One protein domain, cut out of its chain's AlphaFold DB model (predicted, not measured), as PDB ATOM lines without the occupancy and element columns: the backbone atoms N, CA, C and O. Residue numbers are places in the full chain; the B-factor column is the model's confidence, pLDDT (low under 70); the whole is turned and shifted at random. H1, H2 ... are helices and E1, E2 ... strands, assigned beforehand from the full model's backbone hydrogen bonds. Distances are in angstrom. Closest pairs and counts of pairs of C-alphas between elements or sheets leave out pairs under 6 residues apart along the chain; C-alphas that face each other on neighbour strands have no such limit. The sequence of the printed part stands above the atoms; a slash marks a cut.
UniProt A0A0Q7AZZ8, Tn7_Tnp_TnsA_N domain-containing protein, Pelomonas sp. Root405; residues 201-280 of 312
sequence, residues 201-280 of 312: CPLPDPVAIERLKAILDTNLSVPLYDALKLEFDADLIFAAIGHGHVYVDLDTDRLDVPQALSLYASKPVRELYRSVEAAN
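Overview. This is residues 201 to 280 of the 312 residues of the protein "Tn7_Tnp_TnsA_N domain-containing protein" of Pelomonas sp. Root405 (UniProt A0A0Q7AZZ8). A tiny ladder of two short strands, E1 and E2, sits in the middle, with H1 and H2 near it and H3 crossing H1 near H1's beginning. H4 leads away from the ladder and makes one end of the long axis, where residues 275 to 280 stick out, while a long loop, residues 243 to 261, joins H3 to E2. The 80 printed residues hold H1, E1, H2, H3, E2 and H4 in that order; the sheet, E1 - E2, is antiparallel and the class is mostly helix. The whole is compact, with a radius of gyration of the C-alphas of 12.2 A, yet only just elongated, spanning 40 by 26 by 22 A.

Along the chain. Find C-alpha 206 at (-22.463, 33.095, 12.244); from there H1 runs 19.9 A to residue 219. Next come E1, residues 221 to 223, and H2, residues 224 to 229. H3, residues 234 to 242, covers 12.2 A. E2 is residues 262 to 264, and H4, residues 267 to 280, runs 19.9 A to C-alpha 280 at (-57.487, 21.903, 10.408).

Arrangement. Look first at antiparallel E1 and E2, where N 222 and O 263 are 2.9 A apart, within hydrogen-bond range. The closest C-alphas of H1 and E2, Leu 216 and Tyr 264, are 6.4 A apart; those of H2 and E2, Leu 224 and Ser 262, 5.3 A. H1, with residues 208 to 209 alone, only just touches H3 with 3 pairs of C-alphas within 8 A, closest Ile 209 and Ala 240 at 6.8 A, about perpendicular at 78 degrees. H2 and H3 are close but not clearly touching: C-alphas 228 and 234, their closest, are 6.9 A apart. H4 is apart from H1, H2 and H3. In H1, H2, H3 and H4 every O i to N i+4 pair is within hydrogen-bond range.

Size, cuts and confidence. The C-alphas farthest apart, Pro 202 and Ala 279, are 40.9 A apart. The printed part has no cut; the link from H3 to E2 is long. No printed residue has a pLDDT under 70.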
ATOM      1  N   CYS A 201     -16.822  19.164  15.974       82.94
ATOM      2  CA  CYS A 201     -17.578  19.663  14.834       82.94
ATOM      3  C   CYS A 201     -17.356  21.180  14.685       82.94
ATOM      4  O   CYS A 201     -17.501  21.919  15.663       82.94
ATOM      5  N   PRO A 202     -17.026  21.686  13.481       83.94
ATOM      6  CA  PRO A 202     -16.953  23.121  13.240       83.94
ATOM      7  C   PRO A 202     -18.262  23.819  13.616       83.94
ATOM      8  O   PRO A 202     -19.347  23.341  13.281       83.94
ATOM      9  N   LEU A 203     -18.155  24.968  14.287       84.75
ATOM     10  CA  LEU A 203     -19.321  25.799  14.564       84.75
ATOM     11  C   LEU A 203     -19.927  26.319  13.248       84.75
ATOM     12  O   LEU A 203     -19.173  26.662  12.329       84.75
ATOM     13  N   PRO A 204     -21.265  26.411  13.157       85.38
ATOM     14  CA  PRO A 204     -21.928  26.957  11.979       85.38
ATOM     15  C   PRO A 204     -21.519  28.419  11.734       85.38
ATOM     16  O   PRO A 204     -21.276  29.171  12.681       85.38
ATOM     17  N   ASP A 205     -21.445  28.829  10.462       90.75
ATOM     18  CA  ASP A 205     -21.083  30.201  10.077       90.75
ATOM     19  C   ASP A 205     -22.064  31.216  10.698       90.75
ATOM     20  O   ASP A 205     -23.247  31.217  10.334       90.75
ATOM     21  N   PRO A 206     -21.599  32.123  11.582       92.38
ATOM     22  CA  PRO A 206     -22.463  33.095  12.244       92.38
ATOM     23  C   PRO A 206     -23.227  34.003  11.273       92.38
ATOM     24  O   PRO A 206     -24.361  34.385  11.556       92.38
ATOM     25  N   VAL A 207     -22.642  34.340  10.116       94.88
ATOM     26  CA  VAL A 207     -23.300  35.204   9.122       94.88
ATOM     27  C   VAL A 207     -24.474  34.472   8.475       94.88
ATOM     28  O   VAL A 207     -25.556  35.041   8.311       94.88
ATOM     29  N   ALA A 208     -24.283  33.196   8.140       94.06
ATOM     30  CA  ALA A 208     -25.338  32.366   7.586       94.06
ATOM     31  C   ALA A 208     -26.449  32.087   8.617       94.06
ATOM     32  O   ALA A 208     -27.626  32.124   8.257       94.06
ATOM     33  N   ILE A 209     -26.107  31.899   9.897       94.06
ATOM     34  CA  ILE A 209     -27.095  31.758  10.981       94.06
ATOM     35  C   ILE A 209     -27.967  33.008  11.101       94.06
ATOM     36  O   ILE A 209     -29.191  32.894  11.119       94.06
ATOM     37  N   GLU A 210     -27.372  34.202  11.147       95.12
ATOM     38  CA  GLU A 210     -28.148  35.445  11.247       95.12
ATOM     39  C   GLU A 210     -29.031  35.666  10.012       95.12
ATOM     40  O   GLU A 210     -30.174  36.107  10.139       95.12
ATOM     41  N   ARG A 211     -28.564  35.272   8.820       95.62
ATOM     42  CA  ARG A 211     -29.389  35.285   7.603       95.62
ATOM     43  C   ARG A 211     -30.592  34.347   7.723       95.62
ATOM     44  O   ARG A 211     -31.697  34.732   7.346       95.62
ATOM     45  N   LEU A 212     -30.393  33.131   8.237       94.62
ATOM     46  CA  LEU A 212     -31.467  32.153   8.436       94.62
ATOM     47  C   LEU A 212     -32.483  32.644   9.474       94.62
ATOM     48  O   LEU A 212     -33.688  32.598   9.225       94.62
ATOM     49  N   LYS A 213     -32.000  33.185  10.597       94.75
ATOM     50  CA  LYS A 213     -32.840  33.780  11.641       94.75
ATOM     51  C   LYS A 213     -33.665  34.948  11.114       94.75
ATOM     52  O   LYS A 213     -34.867  34.950  11.316       94.75
ATOM     53  N   ALA A 214     -33.076  35.865  10.345       94.38
ATOM     54  CA  ALA A 214     -33.815  36.990   9.768       94.38
ATOM     55  C   ALA A 214     -34.978  36.541   8.856       94.38
ATOM     56  O   ALA A 214     -36.052  37.153   8.847       94.38
ATOM     57  N   ILE A 215     -34.787  35.452   8.102       94.19
ATOM     58  CA  ILE A 215     -35.846  34.862   7.271       94.19
ATOM     59  C   ILE A 215     -36.938  34.249   8.152       94.19
ATOM     60  O   ILE A 215     -38.121  34.440   7.863       94.19
ATOM     61  N   LEU A 216     -36.566  33.535   9.216       94.25
ATOM     62  CA  LEU A 216     -37.516  32.948  10.162       94.25
ATOM     63  C   LEU A 216     -38.271  34.012  10.962       94.25
ATOM     64  O   LEU A 216     -39.474  33.882  11.131       94.25
ATOM     65  N   ASP A 217     -37.622  35.094  11.375       92.31
ATOM     66  CA  ASP A 217     -38.269  36.209  12.073       92.31
ATOM     67  C   ASP A 217     -39.307  36.905  11.183       92.31
ATOM     68  O   ASP A 217     -40.335  37.379  11.665       92.31
ATOM     69  N   THR A 218     -39.071  36.923   9.867       92.62
ATOM     70  CA  THR A 218     -40.003  37.503   8.892       92.62
ATOM     71  C   THR A 218     -41.162  36.559   8.556       92.62
ATOM     72  O   THR A 218     -42.305  37.000   8.464       92.62
ATOM     73  N   ASN A 219     -40.885  35.267   8.351       92.38
ATOM     74  CA  ASN A 219     -41.868  34.293   7.852       92.38
ATOM     75  C   ASN A 219     -42.501  33.423   8.948       92.38
ATOM     76  O   ASN A 219     -43.425  32.666   8.660       92.38
ATOM     77  N   LEU A 220     -42.003  33.510  10.186       92.25
ATOM     78  CA  LEU A 220     -42.298  32.673  11.359       92.25
ATOM     79  C   LEU A 220     -41.900  31.193  11.204       92.25
ATOM     80  O   LEU A 220     -41.355  30.596  12.136       92.25
ATOM     81  N   SER A 221     -42.116  30.609  10.028       95.06
ATOM     82  CA  SER A 221     -41.729  29.247   9.671       95.06
ATOM     83  C   SER A 221     -41.200  29.168   8.241       95.06
ATOM     84  O   SER A 221     -41.692  29.881   7.366       95.06
ATOM     85  N   VAL A 222     -40.275  28.247   7.978       95.19
ATOM     86  CA  VAL A 222     -39.782  27.941   6.627       95.19
ATOM     87  C   VAL A 222     -39.661  26.423   6.462       95.19
ATOM     88  O   VAL A 222     -38.959  25.800   7.259       95.19
ATOM     89  N   PRO A 223     -40.284  25.800   5.446       95.19
ATOM     90  CA  PRO A 223     -40.038  24.395   5.126       95.19
ATOM     91  C   PRO A 223     -38.549  24.149   4.865       95.19
ATOM     92  O   PRO A 223     -37.917  24.933   4.155       95.19
ATOM     93  N   LEU A 224     -37.990  23.043   5.369       94.69
ATOM     94  CA  LEU A 224     -36.570  22.719   5.175       94.69
ATOM     95  C   LEU A 224     -36.194  22.774   3.687       94.69
ATOM     96  O   LEU A 224     -35.183  23.365   3.319       94.69
ATOM     97  N   TYR A 225     -37.043  22.223   2.819       92.69
ATOM     98  CA  TYR A 225     -36.812  22.223   1.376       92.69
ATOM     99  C   TYR A 225     -36.685  23.631   0.772       92.69
ATOM    100  O   TYR A 225     -35.891  23.838  -0.144       92.69
ATOM    101  N   ASP A 226     -37.432  24.607   1.287       93.19
ATOM    102  CA  ASP A 226     -37.350  25.985   0.806       93.19
ATOM    103  C   ASP A 226     -36.127  26.710   1.373       93.19
ATOM    104  O   ASP A 226     -35.498  27.475   0.647       93.19
ATOM    105  N   ALA A 227     -35.704  26.402   2.604       93.00
ATOM    106  CA  ALA A 227     -34.413  26.867   3.113       93.00
ATOM    107  C   ALA A 227     -33.248  26.351   2.244       93.00
ATOM    108  O   ALA A 227     -32.379  27.127   1.856       93.00
ATOM    109  N   LEU A 228     -33.274  25.077   1.838       92.25
ATOM    110  CA  LEU A 228     -32.252  24.505   0.950       92.25
ATOM    111  C   LEU A 228     -32.216  25.189  -0.432       92.25
ATOM    112  O   LEU A 228     -31.146  25.366  -1.008       92.25
ATOM    113  N   LYS A 229     -33.366  25.631  -0.965       92.31
ATOM    114  CA  LYS A 229     -33.420  26.423  -2.213       92.31
ATOM    115  C   LYS A 229     -32.847  27.832  -2.070       92.31
ATOM    116  O   LYS A 229     -32.446  28.414  -3.071       92.31
ATOM    117  N   LEU A 230     -32.823  28.378  -0.857       90.50
ATOM    118  CA  LEU A 230     -32.234  29.683  -0.536       90.50
ATOM    119  C   LEU A 230     -30.721  29.584  -0.268       90.50
ATOM    120  O   LEU A 230     -30.154  30.440   0.410       90.50
ATOM    121  N   GLU A 231     -30.076  28.536  -0.792       90.75
ATOM    122  CA  GLU A 231     -28.635  28.285  -0.683       90.75
ATOM    123  C   GLU A 231     -28.142  28.182   0.771       90.75
ATOM    124  O   GLU A 231     -27.004  28.540   1.088       90.75
ATOM    125  N   PHE A 232     -28.997  27.712   1.684       92.50
ATOM    126  CA  PHE A 232     -28.539  27.232   2.984       92.50
ATOM    127  C   PHE A 232     -28.085  25.784   2.861       92.50
ATOM    128  O   PHE A 232     -28.797  24.938   2.323       92.50
ATOM    129  N   ASP A 233     -26.893  25.516   3.379       91.69
ATOM    130  CA  ASP A 233     -26.361  24.168   3.472       91.69
ATOM    131  C   ASP A 233     -27.105  23.351   4.547       91.69
ATOM    132  O   ASP A 233     -27.529  23.891   5.573       91.69
ATOM    133  N   ALA A 234     -27.281  22.048   4.312       92.00
ATOM    134  CA  ALA A 234     -28.005  21.182   5.239       92.00
ATOM    135  C   ALA A 234     -27.270  21.039   6.580       92.00
ATOM    136  O   ALA A 234     -27.919  21.086   7.626       92.00
ATOM    137  N   ASP A 235     -25.938  20.935   6.563       92.50
ATOM    138  CA  ASP A 235     -25.145  20.808   7.784       92.50
ATOM    139  C   ASP A 235     -25.213  22.093   8.609       92.50
ATOM    140  O   ASP A 235     -25.355  22.032   9.830       92.50
ATOM    141  N   LEU A 236     -25.226  23.261   7.954       93.88
ATOM    142  CA  LEU A 236     -25.489  24.536   8.626       93.88
ATOM    143  C   LEU A 236     -26.855  24.531   9.333       93.88
ATOM    144  O   LEU A 236     -26.942  24.960  10.482       93.88
ATOM    145  N   ILE A 237     -27.921  24.070   8.668       94.81
ATOM    146  CA  ILE A 237     -29.274  24.058   9.246       94.81
ATOM    147  C   ILE A 237     -29.344  23.106  10.443       94.81
ATOM    148  O   ILE A 237     -29.855  23.488  11.495       94.81
ATOM    149  N   PHE A 238     -28.826  21.885  10.313       94.94
ATOM    150  CA  PHE A 238     -28.861  20.912  11.405       94.94
ATOM    151  C   PHE A 238     -27.952  21.310  12.569       94.94
ATOM    152  O   PHE A 238     -28.355  21.156  13.722       94.94
ATOM    153  N   ALA A 239     -26.801  21.935  12.304       93.25
ATOM    154  CA  ALA A 239     -26.008  22.581  13.343       93.25
ATOM    155  C   ALA A 239     -26.783  23.726  14.010       93.25
ATOM    156  O   ALA A 239     -26.829  23.804  15.235       93.25
ATOM    157  N   ALA A 240     -27.464  24.582  13.245       93.56
ATOM    158  CA  ALA A 240     -28.280  25.655  13.806       93.56
ATOM    159  C   ALA A 240     -29.420  25.124  14.696       93.56
ATOM    160  O   ALA A 240     -29.708  25.730  15.727       93.56
ATOM    161  N   ILE A 241     -30.028  23.985  14.347       94.44
ATOM    162  CA  ILE A 241     -31.001  23.289  15.200       94.44
ATOM    163  C   ILE A 241     -30.325  22.764  16.473       94.44
ATOM    164  O   ILE A 241     -30.788  23.053  17.574       94.44
ATOM    165  N   GLY A 242     -29.218  22.027  16.338       91.19
ATOM    166  CA  GLY A 242     -28.504  21.424  17.467       91.19
ATOM    167  C   GLY A 242     -27.973  22.445  18.480       91.19
ATOM    168  O   GLY A 242     -27.989  22.183  19.680       91.19
ATOM    169  N   HIS A 243     -27.566  23.628  18.013       89.25
ATOM    170  CA  HIS A 243     -27.105  24.748  18.848       89.25
ATOM    171  C   HIS A 243     -28.241  25.695  19.287       89.25
ATOM    172  O   HIS A 243     -27.986  26.718  19.920       89.25
ATOM    173  N   GLY A 244     -29.501  25.380  18.964       90.56
ATOM    174  CA  GLY A 244     -30.674  26.138  19.415       90.56
ATOM    175  C   GLY A 244     -30.875  27.500  18.738       90.56
ATOM    176  O   GLY A 244     -31.628  28.333  19.240       90.56
ATOM    177  N   HIS A 245     -30.223  27.750  17.602       91.00
ATOM    178  CA  HIS A 245     -30.423  28.962  16.799       91.00
ATOM    179  C   HIS A 245     -31.712  28.927  15.971       91.00
ATOM    180  O   HIS A 245     -32.222  29.980  15.590       91.00
ATOM    181  N   VAL A 246     -32.220  27.728  15.684       93.19
ATOM    182  CA  VAL A 246     -33.463  27.475  14.948       93.19
ATOM    183  C   VAL A 246     -34.284  26.459  15.728       93.19
ATOM    184  O   VAL A 246     -33.734  25.504  16.273       93.19
ATOM    185  N   TYR A 247     -35.602  26.652  15.777       95.94
ATOM    186  CA  TYR A 247     -36.481  25.762  16.521       95.94
ATOM    187  C   TYR A 247     -37.138  24.710  15.624       95.94
ATOM    188  O   TYR A 247     -37.668  25.018  14.556       95.94
ATOM    189  N   VAL A 248     -37.159  23.478  16.121       95.94
ATOM    190  CA  VAL A 248     -38.011  22.365  15.688       95.94
ATOM    191  C   VAL A 248     -38.488  21.653  16.954       95.94
ATOM    192  O   VAL A 248     -37.780  21.652  17.967       95.94
ATOM    193  N   ASP A 249     -39.673  21.054  16.935       94.94
ATOM    194  CA  ASP A 249     -40.124  20.238  18.058       94.94
ATOM    195  C   ASP A 249     -39.519  18.837  17.940       94.94
ATOM    196  O   ASP A 249     -40.041  17.978  17.232       94.94
ATOM    197  N   LEU A 250     -38.411  18.594  18.645       94.69
ATOM    198  CA  LEU A 250     -37.717  17.303  18.613       94.69
ATOM    199  C   LEU A 250     -38.593  16.133  19.085       94.69
ATOM    200  O   LEU A 250     -38.251  14.989  18.794       94.69
ATOM    201  N   ASP A 251     -39.710  16.387  19.771       94.19
ATOM    202  CA  ASP A 251     -40.625  15.338  20.212       94.19
ATOM    203  C   ASP A 251     -41.583  14.874  19.109       94.19
ATOM    204  O   ASP A 251     -42.104  13.758  19.194       94.19
ATOM    205  N   THR A 252     -41.821  15.696  18.083       92.81
ATOM    206  CA  THR A 252     -42.866  15.442  17.079       92.81
ATOM    207  C   THR A 252     -42.392  15.593  15.635       92.81
ATOM    208  O   THR A 252     -42.784  14.793  14.782       92.81
ATOM    209  N   ASP A 253     -41.520  16.557  15.353       93.88
ATOM    210  CA  ASP A 253     -41.018  16.850  14.016       93.88
ATOM    211  C   ASP A 253     -39.903  15.863  13.647       93.88
ATOM    212  O   ASP A 253     -38.930  15.698  14.375       93.88
ATOM    213  N   ARG A 254     -40.020  15.178  12.507       92.81
ATOM    214  CA  ARG A 254     -39.054  14.150  12.089       92.81
ATOM    215  C   ARG A 254     -37.919  14.730  11.248       92.81
ATOM    216  O   ARG A 254     -38.131  15.060  10.082       92.81
ATOM    217  N   LEU A 255     -36.703  14.771  11.799       93.81
ATOM    218  CA  LEU A 255     -35.511  15.247  11.075       93.81
ATOM    219  C   LEU A 255     -35.116  14.333   9.906       93.81
ATOM    220  O   LEU A 255     -34.595  14.794   8.895       93.81
ATOM    221  N   ASP A 256     -35.425  13.041  10.013       88.81
ATOM    222  CA  ASP A 256     -35.169  12.035   8.981       88.81
ATOM    223  C   ASP A 256     -36.217  12.027   7.848       88.81
ATOM    224  O   ASP A 256     -36.127  11.203   6.936       88.81
ATOM    225  N   VAL A 257     -37.200  12.941   7.868       89.88
ATOM    226  CA  VAL A 257     -38.174  13.151   6.779       89.88
ATOM    227  C   VAL A 257     -38.107  14.605   6.293       89.88
ATOM    228  O   VAL A 257     -38.986  15.412   6.610       89.88
ATOM    229  N   PRO A 258     -37.094  14.965   5.481       83.44
ATOM    230  CA  PRO A 258     -36.852  16.352   5.082       83.44
ATOM    231  C   PRO A 258     -38.033  17.040   4.387       83.44
ATOM    232  O   PRO A 258     -38.176  18.254   4.470       83.44
ATOM    233  N   GLN A 259     -38.891  16.277   3.699       85.25
ATOM    234  CA  GLN A 259     -40.043  16.812   2.966       85.25
ATOM    235  C   GLN A 259     -41.169  17.303   3.883       85.25
ATOM    236  O   GLN A 259     -41.988  18.108   3.450       85.25
ATOM    237  N   ALA A 260     -41.230  16.797   5.116       85.31
ATOM    238  CA  ALA A 260     -42.243  17.165   6.100       85.31
ATOM    239  C   ALA A 260     -41.698  18.124   7.172       85.31
ATOM    240  O   ALA A 260     -42.469  18.635   7.980       85.31
ATOM    241  N   LEU A 261     -40.383  18.370   7.191       94.00
ATOM    242  CA  LEU A 261     -39.751  19.203   8.206       94.00
ATOM    243  C   LEU A 261     -39.933  20.689   7.891       94.00
ATOM    244  O   LEU A 261     -39.594  21.159   6.802       94.00
ATOM    245  N   SER A 262     -40.398  21.437   8.886       95.31
ATOM    246  CA  SER A 262     -40.389  22.899   8.879       95.31
ATOM    247  C   SER A 262     -39.521  23.423  10.013       95.31
ATOM    248  O   SER A 262     -39.467  22.841  11.093       95.31
ATOM    249  N   LEU A 263     -38.829  24.518   9.734       96.44
ATOM    250  CA  LEU A 263     -38.021  25.283  10.670       96.44
ATOM    251  C   LEU A 263     -38.878  26.412  11.236       96.44
ATOM    252  O   LEU A 263     -39.636  27.031  10.488       96.44
ATOM    253  N   TYR A 264     -38.732  26.716  12.520       96.56
ATOM    254  CA  TYR A 264     -39.518  27.742  13.200       96.56
ATOM    255  C   TYR A 264     -38.608  28.752  13.891       96.56
ATOM    256  O   TYR A 264     -37.539  28.408  14.397       96.56
ATOM    257  N   ALA A 265     -39.056  30.007  13.953       93.69
ATOM    258  CA  ALA A 265     -38.327  31.065  14.651       93.69
ATOM    259  C   ALA A 265     -38.206  30.792  16.159       93.69
ATOM    260  O   ALA A 265     -37.233  31.181  16.798       93.69
ATOM    261  N   SER A 266     -39.211  30.138  16.753       94.44
ATOM    262  CA  SER A 266     -39.233  29.840  18.184       94.44
ATOM    263  C   SER A 266     -40.263  28.768  18.549       94.44
ATOM    264  O   SER A 266     -41.164  28.449  17.768       94.44
ATOM    265  N   LYS A 267     -40.171  28.261  19.785       94.75
ATOM    266  CA  LYS A 267     -41.147  27.328  20.365       94.75
ATOM    267  C   LYS A 267     -42.592  27.854  20.347       94.75
ATOM    268  O   LYS A 267     -43.450  27.127  19.848       94.75
ATOM    269  N   PRO A 268     -42.887  29.100  20.779       95.19
ATOM    270  CA  PRO A 268     -44.244  29.647  20.688       95.19
ATOM    271  C   PRO A 268     -44.814  29.641  19.266       95.19
ATOM    272  O   PRO A 268     -46.004  29.400  19.074       95.19
ATOM    273  N   VAL A 269     -43.968  29.865  18.253       94.38
ATOM    274  CA  VAL A 269     -44.403  29.796  16.855       94.38
ATOM    275  C   VAL A 269     -44.773  28.363  16.473       94.38
ATOM    276  O   VAL A 269     -45.850  28.153  15.921       94.38
ATOM    277  N   ARG A 270     -43.950  27.359  16.804       94.69
ATOM    278  CA  ARG A 270     -44.309  25.954  16.539       94.69
ATOM    279  C   ARG A 270     -45.610  25.555  17.230       94.69
ATOM    280  O   ARG A 270     -46.437  24.882  16.619       94.69
ATOM    281  N   GLU A 271     -45.809  25.973  18.478       93.19
ATOM    282  CA  GLU A 271     -47.032  25.695  19.242       93.19
ATOM    283  C   GLU A 271     -48.276  26.321  18.592       93.19
ATOM    284  O   GLU A 271     -49.331  25.679  18.531       93.19
ATOM    285  N   LEU A 272     -48.146  27.536  18.044       91.81
ATOM    286  CA  LEU A 272     -49.197  28.178  17.255       91.81
ATOM    287  C   LEU A 272     -49.529  27.354  16.004       91.81
ATOM    288  O   LEU A 272     -50.695  27.032  15.781       91.81
ATOM    289  N   TYR A 273     -48.519  26.958  15.224       90.50
ATOM    290  CA  TYR A 273     -48.717  26.145  14.019       90.50
ATOM    291  C   TYR A 273     -49.341  24.787  14.344       90.50
ATOM    292  O   TYR A 273     -50.284  24.382  13.676       90.50
ATOM    293  N   ARG A 274     -48.911  24.134  15.430       89.94
ATOM    294  CA  ARG A 274     -49.503  22.876  15.901       89.94
ATOM    295  C   ARG A 274     -50.983  23.029  16.244       89.94
ATOM    296  O   ARG A 274     -51.778  22.134  15.980       89.94
ATOM    297  N   SER A 275     -51.361  24.164  16.829       88.12
ATOM    298  CA  SER A 275     -52.759  24.458  17.160       88.12
ATOM    299  C   SER A 275     -53.605  24.661  15.899       88.12
ATOM    300  O   SER A 275     -54.737  24.191  15.837       88.12
ATOM    301  N   VAL A 276     -53.043  25.311  14.875       86.56
ATOM    302  CA  VAL A 276     -53.684  25.485  13.562       86.56
ATOM    303  C   VAL A 276     -53.802  24.150  12.823       86.56
ATOM    304  O   VAL A 276     -54.868  23.840  12.303       86.56
ATOM    305  N   GLU A 277     -52.748  23.332  12.814       85.19
ATOM    306  CA  GLU A 277     -52.759  21.970  12.267       85.19
ATOM    307  C   GLU A 277     -53.850  21.131  12.937       85.19
ATOM    308  O   GLU A 277     -54.685  20.557  12.246       85.19
ATOM    309  N   ALA A 278     -53.907  21.129  14.271       82.94
ATOM    310  CA  ALA A 278     -54.919  20.399  15.028       82.94
ATOM    311  C   ALA A 278     -56.351  20.886  14.749       82.94
ATOM    312  O   ALA A 278     -57.270  20.072  14.723       82.94
ATOM    313  N   ALA A 279     -56.548  22.189  14.522       78.88
ATOM    314  CA  ALA A 279     -57.847  22.753  14.156       78.88
ATOM    315  C   ALA A 279     -58.258  22.433  12.707       78.88
ATOM    316  O   ALA A 279     -59.451  22.369  12.413       78.88
ATOM    317  N   ASN A 280     -57.281  22.239  11.817       76.38
ATOM    318  CA  ASN A 280     -57.487  21.903  10.408       76.38
ATOM    319  C   ASN A 280     -57.548  20.392  10.146       76.38
ATOM    320  O   ASN A 280     -57.894  19.986   9.038       76.38
TER     321      ASN A 280